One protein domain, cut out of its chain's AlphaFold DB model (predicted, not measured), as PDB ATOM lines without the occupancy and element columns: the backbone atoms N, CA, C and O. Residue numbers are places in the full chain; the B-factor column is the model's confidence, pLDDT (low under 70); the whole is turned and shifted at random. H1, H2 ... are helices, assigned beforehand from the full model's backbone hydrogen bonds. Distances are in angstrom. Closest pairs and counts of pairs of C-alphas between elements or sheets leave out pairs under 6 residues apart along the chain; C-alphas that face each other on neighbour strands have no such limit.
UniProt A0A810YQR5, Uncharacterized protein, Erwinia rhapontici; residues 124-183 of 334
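Overview. This is residues 124 to 183 of the 334 residues of an uncharacterized protein of Erwinia rhapontici (UniProt A0A810YQR5). Four short helices, H2 to H5, form a loose ring that closes where the end of H5 comes back to H2, and the longer H1 lies along one side of this ring. H1 and H2 make a V at one end of the long axis; H3 leads on to the other end, where H4 turns back and H5 returns toward H2. The printed part has 60 residues with five named helices, H1 to H5 in order, and no named strand; its class is all helix. It is compact, with a radius of gyration of the C-alphas of 11.9 A, and elongated, spanning 36 by 20 by 18 A.

Along the chain. H1, residues 124 to 139, begins with C-alpha 124 at (177.228, 160.875, 154.693) and is 23.1 A long. H2, residues 144 to 153, measures 14.9 A, and H3, residues 155 to 161, 10.0 A. H4, residues 164 to 173, measures 14.2 A. H5, residues 175 to 182, measures 9.9 A and ends with C-alpha 182 at (167.642, 147.021, 159.948).

Arrangement. H1 and H2 touch, their closest C-alphas being those of Val 134 and Trp 144, 5.1 A apart. They run opposite ways at a steep tilt of 45 degrees. H2 and H3 meet only through their link. H3 and H4 are close but not clearly touching, the closest C-alphas being those of Trp 159 and Gln 167, 7.2 A apart; they run opposite ways at a steep tilt of 47 degrees. H4 and H1 are near each other, with 5 pairs of C-alphas within 10 A. H4 and H5 meet only through their link. H5 touches H2, with the C-alphas of Leu 148 and Arg 182 closest at 7.0 A, about perpendicular at 74 degrees. H1 is apart from H3 and H5. Every O i to N i+4 pair is within hydrogen-bond range in H1, H2, H3 and H4; in H5, 3 of 4 are.

Size, cuts and confidence. The two C-alphas farthest apart are those of Gln 141 and Leu 164, at 36.5 A. The printed part has no cut, and its four links between helices are tight. The mean pLDDT of the printed part is 95.9, and no printed residue is under 70.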
ATOM      1  N   ARG A 124     176.055 161.365 155.435       97.06
ATOM      2  CA  ARG A 124     177.228 160.875 154.693       97.06
ATOM      3  C   ARG A 124     178.352 160.434 155.626       97.06
ATOM      4  O   ARG A 124     178.981 159.414 155.359       97.06
ATOM      5  N   ALA A 125     178.624 161.208 156.671       97.06
ATOM      6  CA  ALA A 125     179.737 160.926 157.562       97.06
ATOM      7  C   ALA A 125     179.437 159.691 158.435       97.06
ATOM      8  O   ALA A 125     180.274 158.796 158.510       97.06
ATOM      9  N   TRP A 126     178.199 159.548 158.929       97.00
ATOM     10  CA  TRP A 126     177.743 158.311 159.574       97.00
ATOM     11  C   TRP A 126     177.775 157.099 158.641       97.00
ATOM     12  O   TRP A 126     178.233 156.037 159.045       97.00
ATOM     13  N   LEU A 127     177.366 157.238 157.374       97.38
ATOM     14  CA  LEU A 127     177.492 156.144 156.404       97.38
ATOM     15  C   LEU A 127     178.950 155.698 156.224       97.38
ATOM     16  O   LEU A 127     179.215 154.502 156.112       97.38
ATOM     17  N   HIS A 128     179.886 156.647 156.161       97.44
ATOM     18  CA  HIS A 128     181.309 156.342 156.042       97.44
ATOM     19  C   HIS A 128     181.817 155.588 157.275       97.44
ATOM     20  O   HIS A 128     182.389 154.511 157.120       97.44
ATOM     21  N   ARG A 129     181.509 156.090 158.477       97.00
ATOM     22  CA  ARG A 129     181.855 155.440 159.746       97.00
ATOM     23  C   ARG A 129     181.289 154.027 159.844       97.00
ATOM     24  O   ARG A 129     182.037 153.093 160.088       97.00
ATOM     25  N   ILE A 130     179.999 153.839 159.565       97.25
ATOM     26  CA  ILE A 130     179.355 152.515 159.605       97.25
ATOM     27  C   ILE A 130     180.057 151.534 158.658       97.25
ATOM     28  O   ILE A 130     180.282 150.384 159.017       97.25
ATOM     29  N   ARG A 131     180.445 151.972 157.454       98.06
ATOM     30  CA  ARG A 131     181.185 151.117 156.513       98.06
ATOM     31  C   ARG A 131     182.573 150.737 157.028       98.06
ATOM     32  O   ARG A 131     182.981 149.598 156.821       98.06
ATOM     33  N   GLN A 132     183.275 151.659 157.684       97.88
ATOM     34  CA  GLN A 132     184.565 151.373 158.316       97.88
ATOM     35  C   GLN A 132     184.413 150.361 159.454       97.88
ATOM     36  O   GLN A 132     185.168 149.398 159.503       97.88
ATOM     37  N   GLU A 133     183.400 150.521 160.305       97.94
ATOM     38  CA  GLU A 133     183.124 149.590 161.405       97.94
ATOM     39  C   GLU A 133     182.750 148.194 160.908       97.94
ATOM     40  O   GLU A 133     183.226 147.193 161.441       97.94
ATOM     41  N   VAL A 134     181.956 148.108 159.836       98.12
ATOM     42  CA  VAL A 134     181.651 146.828 159.179       98.12
ATOM     43  C   VAL A 134     182.919 146.181 158.613       98.12
ATOM     44  O   VAL A 134     183.108 144.978 158.782       98.12
ATOM     45  N   ALA A 135     183.808 146.952 157.981       98.31
ATOM     46  CA  ALA A 135     185.078 146.427 157.479       98.31
ATOM     47  C   ALA A 135     185.997 145.953 158.622       98.31
ATOM     48  O   ALA A 135     186.588 144.880 158.527       98.31
ATOM     49  N   ALA A 136     186.071 146.702 159.724       97.81
ATOM     50  CA  ALA A 136     186.845 146.331 160.906       97.81
ATOM     51  C   ALA A 136     186.291 145.073 161.599       97.81
ATOM     52  O   ALA A 136     187.062 144.224 162.043       97.81
ATOM     53  N   ALA A 137     184.964 144.921 161.660       97.44
ATOM     54  CA  ALA A 137     184.320 143.706 162.154       97.44
ATOM     55  C   ALA A 137     184.651 142.495 161.266       97.44
ATOM     56  O   ALA A 137     184.989 141.432 161.783       97.44
ATOM     57  N   ALA A 138     184.646 142.670 159.941       97.44
ATOM     58  CA  ALA A 138     184.973 141.599 159.002       97.44
ATOM     59  C   ALA A 138     186.414 141.077 159.159       97.44
ATOM     60  O   ALA A 138     186.631 139.872 159.053       97.44
ATOM     61  N   LEU A 139     187.387 141.944 159.484       97.75
ATOM     62  CA  LEU A 139     188.767 141.526 159.797       97.75
ATOM     63  C   LEU A 139     188.854 140.613 161.030       97.75
ATOM     64  O   LEU A 139     189.795 139.838 161.157       97.75
ATOM     65  N   GLN A 140     187.864 140.688 161.920       96.25
ATOM     66  CA  GLN A 140     187.728 139.844 163.109       96.25
ATOM     67  C   GLN A 140     186.736 138.690 162.888       96.25
ATOM     68  O   GLN A 140     186.310 138.063 163.850       96.25
ATOM     69  N   GLN A 141     186.329 138.435 161.636       95.94
ATOM     70  CA  GLN A 141     185.317 137.435 161.266       95.94
ATOM     71  C   GLN A 141     183.951 137.650 161.939       95.94
ATOM     72  O   GLN A 141     183.150 136.723 162.061       95.94
ATOM     73  N   LEU A 142     183.659 138.883 162.352       96.50
ATOM     74  CA  LEU A 142     182.392 139.235 162.973       96.50
ATOM     75  C   LEU A 142     181.374 139.700 161.927       96.50
ATOM     76  O   LEU A 142     181.722 140.420 160.984       96.50
ATOM     77  N   PRO A 143     180.095 139.327 162.091       96.31
ATOM     78  CA  PRO A 143     179.061 139.709 161.149       96.31
ATOM     79  C   PRO A 143     178.745 141.209 161.204       96.31
ATOM     80  O   PRO A 143     178.696 141.825 162.271       96.31
ATOM     81  N   TRP A 144     178.425 141.790 160.043       96.44
ATOM     82  CA  TRP A 144     178.061 143.209 159.907       96.44
ATOM     83  C   TRP A 144     176.848 143.598 160.762       96.44
ATOM     84  O   TRP A 144     176.711 144.752 161.166       96.44
ATOM     85  N   GLN A 145     175.964 142.639 161.037       96.62
ATOM     86  CA  GLN A 145     174.757 142.811 161.831       96.62
ATOM     87  C   GLN A 145     175.040 143.415 163.210       96.62
ATOM     88  O   GLN A 145     174.273 144.271 163.639       96.62
ATOM     89  N   LEU A 146     176.149 143.042 163.859       96.75
ATOM     90  CA  LEU A 146     176.496 143.539 165.196       96.75
ATOM     91  C   LEU A 146     176.759 145.046 165.196       96.75
ATOM     92  O   LEU A 146     176.326 145.750 166.104       96.75
ATOM     93  N   VAL A 147     177.391 145.555 164.136       97.25
ATOM     94  CA  VAL A 147     177.609 146.997 163.947       97.25
ATOM     95  C   VAL A 147     176.269 147.720 163.814       97.25
ATOM     96  O   VAL A 147     176.048 148.761 164.423       97.25
ATOM     97  N   LEU A 148     175.350 147.171 163.018       96.00
ATOM     98  CA  LEU A 148     174.045 147.791 162.781       96.00
ATOM     99  C   LEU A 148     173.118 147.684 164.000       96.00
ATOM    100  O   LEU A 148     172.277 148.563 164.194       96.00
ATOM    101  N   ASP A 149     173.270 146.645 164.820       94.31
ATOM    102  CA  ASP A 149     172.560 146.503 166.089       94.31
ATOM    103  C   ASP A 149     172.956 147.587 167.092       94.31
ATOM    104  O   ASP A 149     172.070 148.213 167.676       94.31
ATOM    105  N   ASP A 150     174.247 147.890 167.221       95.50
ATOM    106  CA  ASP A 150     174.711 148.978 168.083       95.50
ATOM    107  C   ASP A 150     174.276 150.366 167.566       95.50
ATOM    108  O   ASP A 150     173.755 151.190 168.326       95.50
ATOM    109  N   ILE A 151     174.365 150.599 166.247       95.12
ATOM    110  CA  ILE A 151     173.847 151.827 165.611       95.12
ATOM    111  C   ILE A 151     172.349 151.991 165.868       95.12
ATOM    112  O   ILE A 151     171.874 153.104 166.077       95.12
ATOM    113  N   ARG A 152     171.586 150.895 165.844       92.19
ATOM    114  CA  ARG A 152     170.147 150.903 166.114       92.19
ATOM    115  C   ARG A 152     169.849 151.286 167.560       92.19
ATOM    116  O   ARG A 152     168.969 152.119 167.760       92.19
ATOM    117  N   VAL A 153     170.549 150.701 168.532       91.00
ATOM    118  CA  VAL A 153     170.400 151.042 169.959       91.00
ATOM    119  C   VAL A 153     170.650 152.535 170.179       91.00
ATOM    120  O   VAL A 153     169.909 153.203 170.890       91.00
ATOM    121  N   ASN A 154     171.630 153.097 169.474       92.56
ATOM    122  CA  ASN A 154     171.967 154.517 169.545       92.56
ATOM    123  C   ASN A 154     171.170 155.403 168.570       92.56
ATOM    124  O   ASN A 154     171.352 156.623 168.552       92.56
ATOM    125  N   GLY A 155     170.284 154.821 167.758       92.12
ATOM    126  CA  GLY A 155     169.718 155.460 166.571       92.12
ATOM    127  C   GLY A 155     168.934 156.732 166.874       92.12
ATOM    128  O   GLY A 155     169.054 157.706 166.134       92.12
ATOM    129  N   GLN A 156     168.197 156.761 167.987       92.12
ATOM    130  CA  GLN A 156     167.465 157.948 168.436       92.12
ATOM    131  C   GLN A 156     168.406 159.124 168.724       92.12
ATOM    132  O   GLN A 156     168.195 160.224 168.212       92.12
ATOM    133  N   ARG A 157     169.483 158.885 169.484       92.50
ATOM    134  CA  ARG A 157     170.499 159.903 169.788       92.50
ATOM    135  C   ARG A 157     171.153 160.418 168.510       92.50
ATOM    136  O   ARG A 157     171.267 161.627 168.326       92.50
ATOM    137  N   LEU A 158     171.549 159.515 167.611       94.69
ATOM    138  CA  LEU A 158     172.176 159.886 166.339       94.69
ATOM    139  C   LEU A 158     171.228 160.704 165.456       94.69
ATOM    140  O   LEU A 158     171.631 161.710 164.878       94.69
ATOM    141  N   TRP A 159     169.960 160.302 165.376       95.69
ATOM    142  CA  TRP A 159     168.929 160.985 164.600       95.69
ATOM    143  C   TRP A 159     168.689 162.420 165.073       95.69
ATOM    144  O   TRP A 159     168.580 163.329 164.249       95.69
ATOM    145  N   GLN A 160     168.645 162.631 166.390       94.31
ATOM    146  CA  GLN A 160     168.409 163.943 167.000       94.31
ATOM    147  C   GLN A 160     169.589 164.912 166.845       94.31
ATOM    148  O   GLN A 160     169.392 166.120 166.920       94.31
ATOM    149  N   GLN A 161     170.797 164.403 166.584       94.88
ATOM    150  CA  GLN A 161     171.961 165.230 166.250       94.88
ATOM    151  C   GLN A 161     171.944 165.724 164.796       94.88
ATOM    152  O   GLN A 161     172.625 166.694 164.463       94.88
ATOM    153  N   LEU A 162     171.200 165.059 163.904       96.56
ATOM    154  CA  LEU A 162     171.107 165.470 162.508       96.56
ATOM    155  C   LEU A 162     170.223 166.711 162.377       96.56
ATOM    156  O   LEU A 162     169.090 166.741 162.855       96.56
ATOM    157  N   SER A 163     170.700 167.708 161.628       97.00
ATOM    158  CA  SER A 163     169.831 168.802 161.185       97.00
ATOM    159  C   SER A 163     168.673 168.268 160.337       97.00
ATOM    160  O   SER A 163     168.793 167.230 159.678       97.00
ATOM    161  N   LEU A 164     167.579 169.025 160.253       96.62
ATOM    162  CA  LEU A 164     166.423 168.657 159.431       96.62
ATOM    163  C   LEU A 164     166.801 168.380 157.962       96.62
ATOM    164  O   LEU A 164     166.264 167.477 157.321       96.62
ATOM    165  N   ASN A 165     167.779 169.114 157.424       98.06
ATOM    166  CA  ASN A 165     168.294 168.888 156.073       98.06
ATOM    167  C   ASN A 165     169.013 167.537 155.938       98.06
ATOM    168  O   ASN A 165     168.850 166.852 154.924       98.06
ATOM    169  N   GLU A 166     169.766 167.120 156.955       98.19
ATOM    170  CA  GLU A 166     170.429 165.815 156.970       98.19
ATOM    171  C   GLU A 166     169.448 164.665 157.219       98.19
ATOM    172  O   GLU A 166     169.573 163.622 156.575       98.19
ATOM    173  N   GLN A 167     168.410 164.868 158.032       97.94
ATOM    174  CA  GLN A 167     167.304 163.917 158.182       97.94
ATOM    175  C   GLN A 167     166.578 163.695 156.843       97.94
ATOM    176  O   GLN A 167     166.420 162.555 156.398       97.94
ATOM    177  N   ARG A 168     166.241 164.769 156.110       97.38
ATOM    178  CA  ARG A 168     165.687 164.672 154.741       97.38
ATOM    179  C   ARG A 168     166.634 163.949 153.785       97.38
ATOM    180  O   ARG A 168     166.199 163.127 152.975       97.38
ATOM    181  N   ARG A 169     167.940 164.231 153.869       97.75
ATOM    182  CA  ARG A 169     168.966 163.573 153.047       97.75
ATOM    183  C   ARG A 169     169.019 162.071 153.326       97.75
ATOM    184  O   ARG A 169     169.051 161.291 152.371       97.75
ATOM    185  N   PHE A 170     168.992 161.670 154.597       97.31
ATOM    186  CA  PHE A 170     168.919 160.270 155.009       97.31
ATOM    187  C   PHE A 170     167.671 159.594 154.432       97.31
ATOM    188  O   PHE A 170     167.798 158.577 153.745       97.31
ATOM    189  N   LEU A 171     166.489 160.193 154.617       95.62
ATOM    190  CA  LEU A 171     165.222 159.638 154.130       95.62
ATOM    191  C   LEU A 171     165.202 159.450 152.611       95.62
ATOM    192  O   LEU A 171     164.759 158.417 152.115       95.62
ATOM    193  N   ARG A 172     165.735 160.415 151.858       95.31
ATOM    194  CA  ARG A 172     165.773 160.344 150.393       95.31
ATOM    195  C   ARG A 172     166.738 159.275 149.875       95.31
ATOM    196  O   ARG A 172     166.433 158.565 148.915       95.31
ATOM    197  N   HIS A 173     167.925 159.186 150.472       96.06
ATOM    198  CA  HIS A 173     169.043 158.453 149.869       96.06
ATOM    199  C   HIS A 173     169.338 157.124 150.549       96.06
ATOM    200  O   HIS A 173     169.517 156.113 149.858       96.06
ATOM    201  N   LEU A 174     169.374 157.129 151.880       96.25
ATOM    202  CA  LEU A 174     169.871 156.025 152.699       96.25
ATOM    203  C   LEU A 174     168.761 155.145 153.255       96.25
ATOM    204  O   LEU A 174     169.002 153.961 153.457       96.25
ATOM    205  N   ARG A 175     167.546 155.671 153.429       94.31
ATOM    206  CA  ARG A 175     166.441 154.930 154.043       94.31
ATOM    207  C   ARG A 175     166.171 153.550 153.428       94.31
ATOM    208  O   ARG A 175     166.104 152.603 154.199       94.31
ATOM    209  N   PRO A 176     166.113 153.367 152.090       94.19
ATOM    210  CA  PRO A 176     165.894 152.032 151.527       94.19
ATOM    211  C   PRO A 176     167.021 151.043 151.844       94.19
ATOM    212  O   PRO A 176     166.783 149.845 151.912       94.19
ATOM    213  N   TRP A 177     168.249 151.538 152.024       95.50
ATOM    214  CA  TRP A 177     169.388 150.712 152.412       95.50
ATOM    215  C   TRP A 177     169.363 150.413 153.905       95.50
ATOM    216  O   TRP A 177     169.581 149.272 154.285       95.50
ATOM    217  N   TRP A 178     169.068 151.412 154.738       94.75
ATOM    218  CA  TRP A 178     168.866 151.217 156.170       94.75
ATOM    219  C   TRP A 178     167.796 150.156 156.424       94.75
ATOM    220  O   TRP A 178     168.081 149.176 157.100       94.75
ATOM    221  N   ASP A 179     166.625 150.283 155.799       93.19
ATOM    222  CA  ASP A 179     165.481 149.403 156.044       93.19
ATOM    223  C   ASP A 179     165.799 147.936 155.770       93.19
ATOM    224  O   ASP A 179     165.502 147.091 156.610       93.19
ATOM    225  N   VAL A 180     166.470 147.617 154.659       94.81
ATOM    226  CA  VAL A 180     166.798 146.215 154.353       94.81
ATOM    227  C   VAL A 180     167.872 145.617 155.262       94.81
ATOM    228  O   VAL A 180     167.929 144.401 155.394       94.81
ATOM    229  N   HIS A 181     168.712 146.433 155.903       95.50
ATOM    230  CA  HIS A 181     169.714 145.951 156.866       95.50
ATOM    231  C   HIS A 181     169.187 145.955 158.308       95.50
ATOM    232  O   HIS A 181     169.628 145.153 159.126       95.50
ATOM    233  N   ARG A 182     168.242 146.844 158.622       91.50
ATOM    234  CA  ARG A 182     167.642 147.021 159.948       91.50
ATOM    235  C   ARG A 182     166.485 146.058 160.191       91.50
ATOM    236  O   ARG A 182     166.384 145.485 161.280       91.50
ATOM    237  N   TYR A 183     165.592 145.919 159.219       91.38
ATOM    238  CA  TYR A 183     164.421 145.049 159.288       91.38
ATOM    239  C   TYR A 183     164.781 143.714 158.653       91.38
ATOM    240  O   TYR A 183     164.481 143.447 157.492       91.38
TER     241      TYR A 183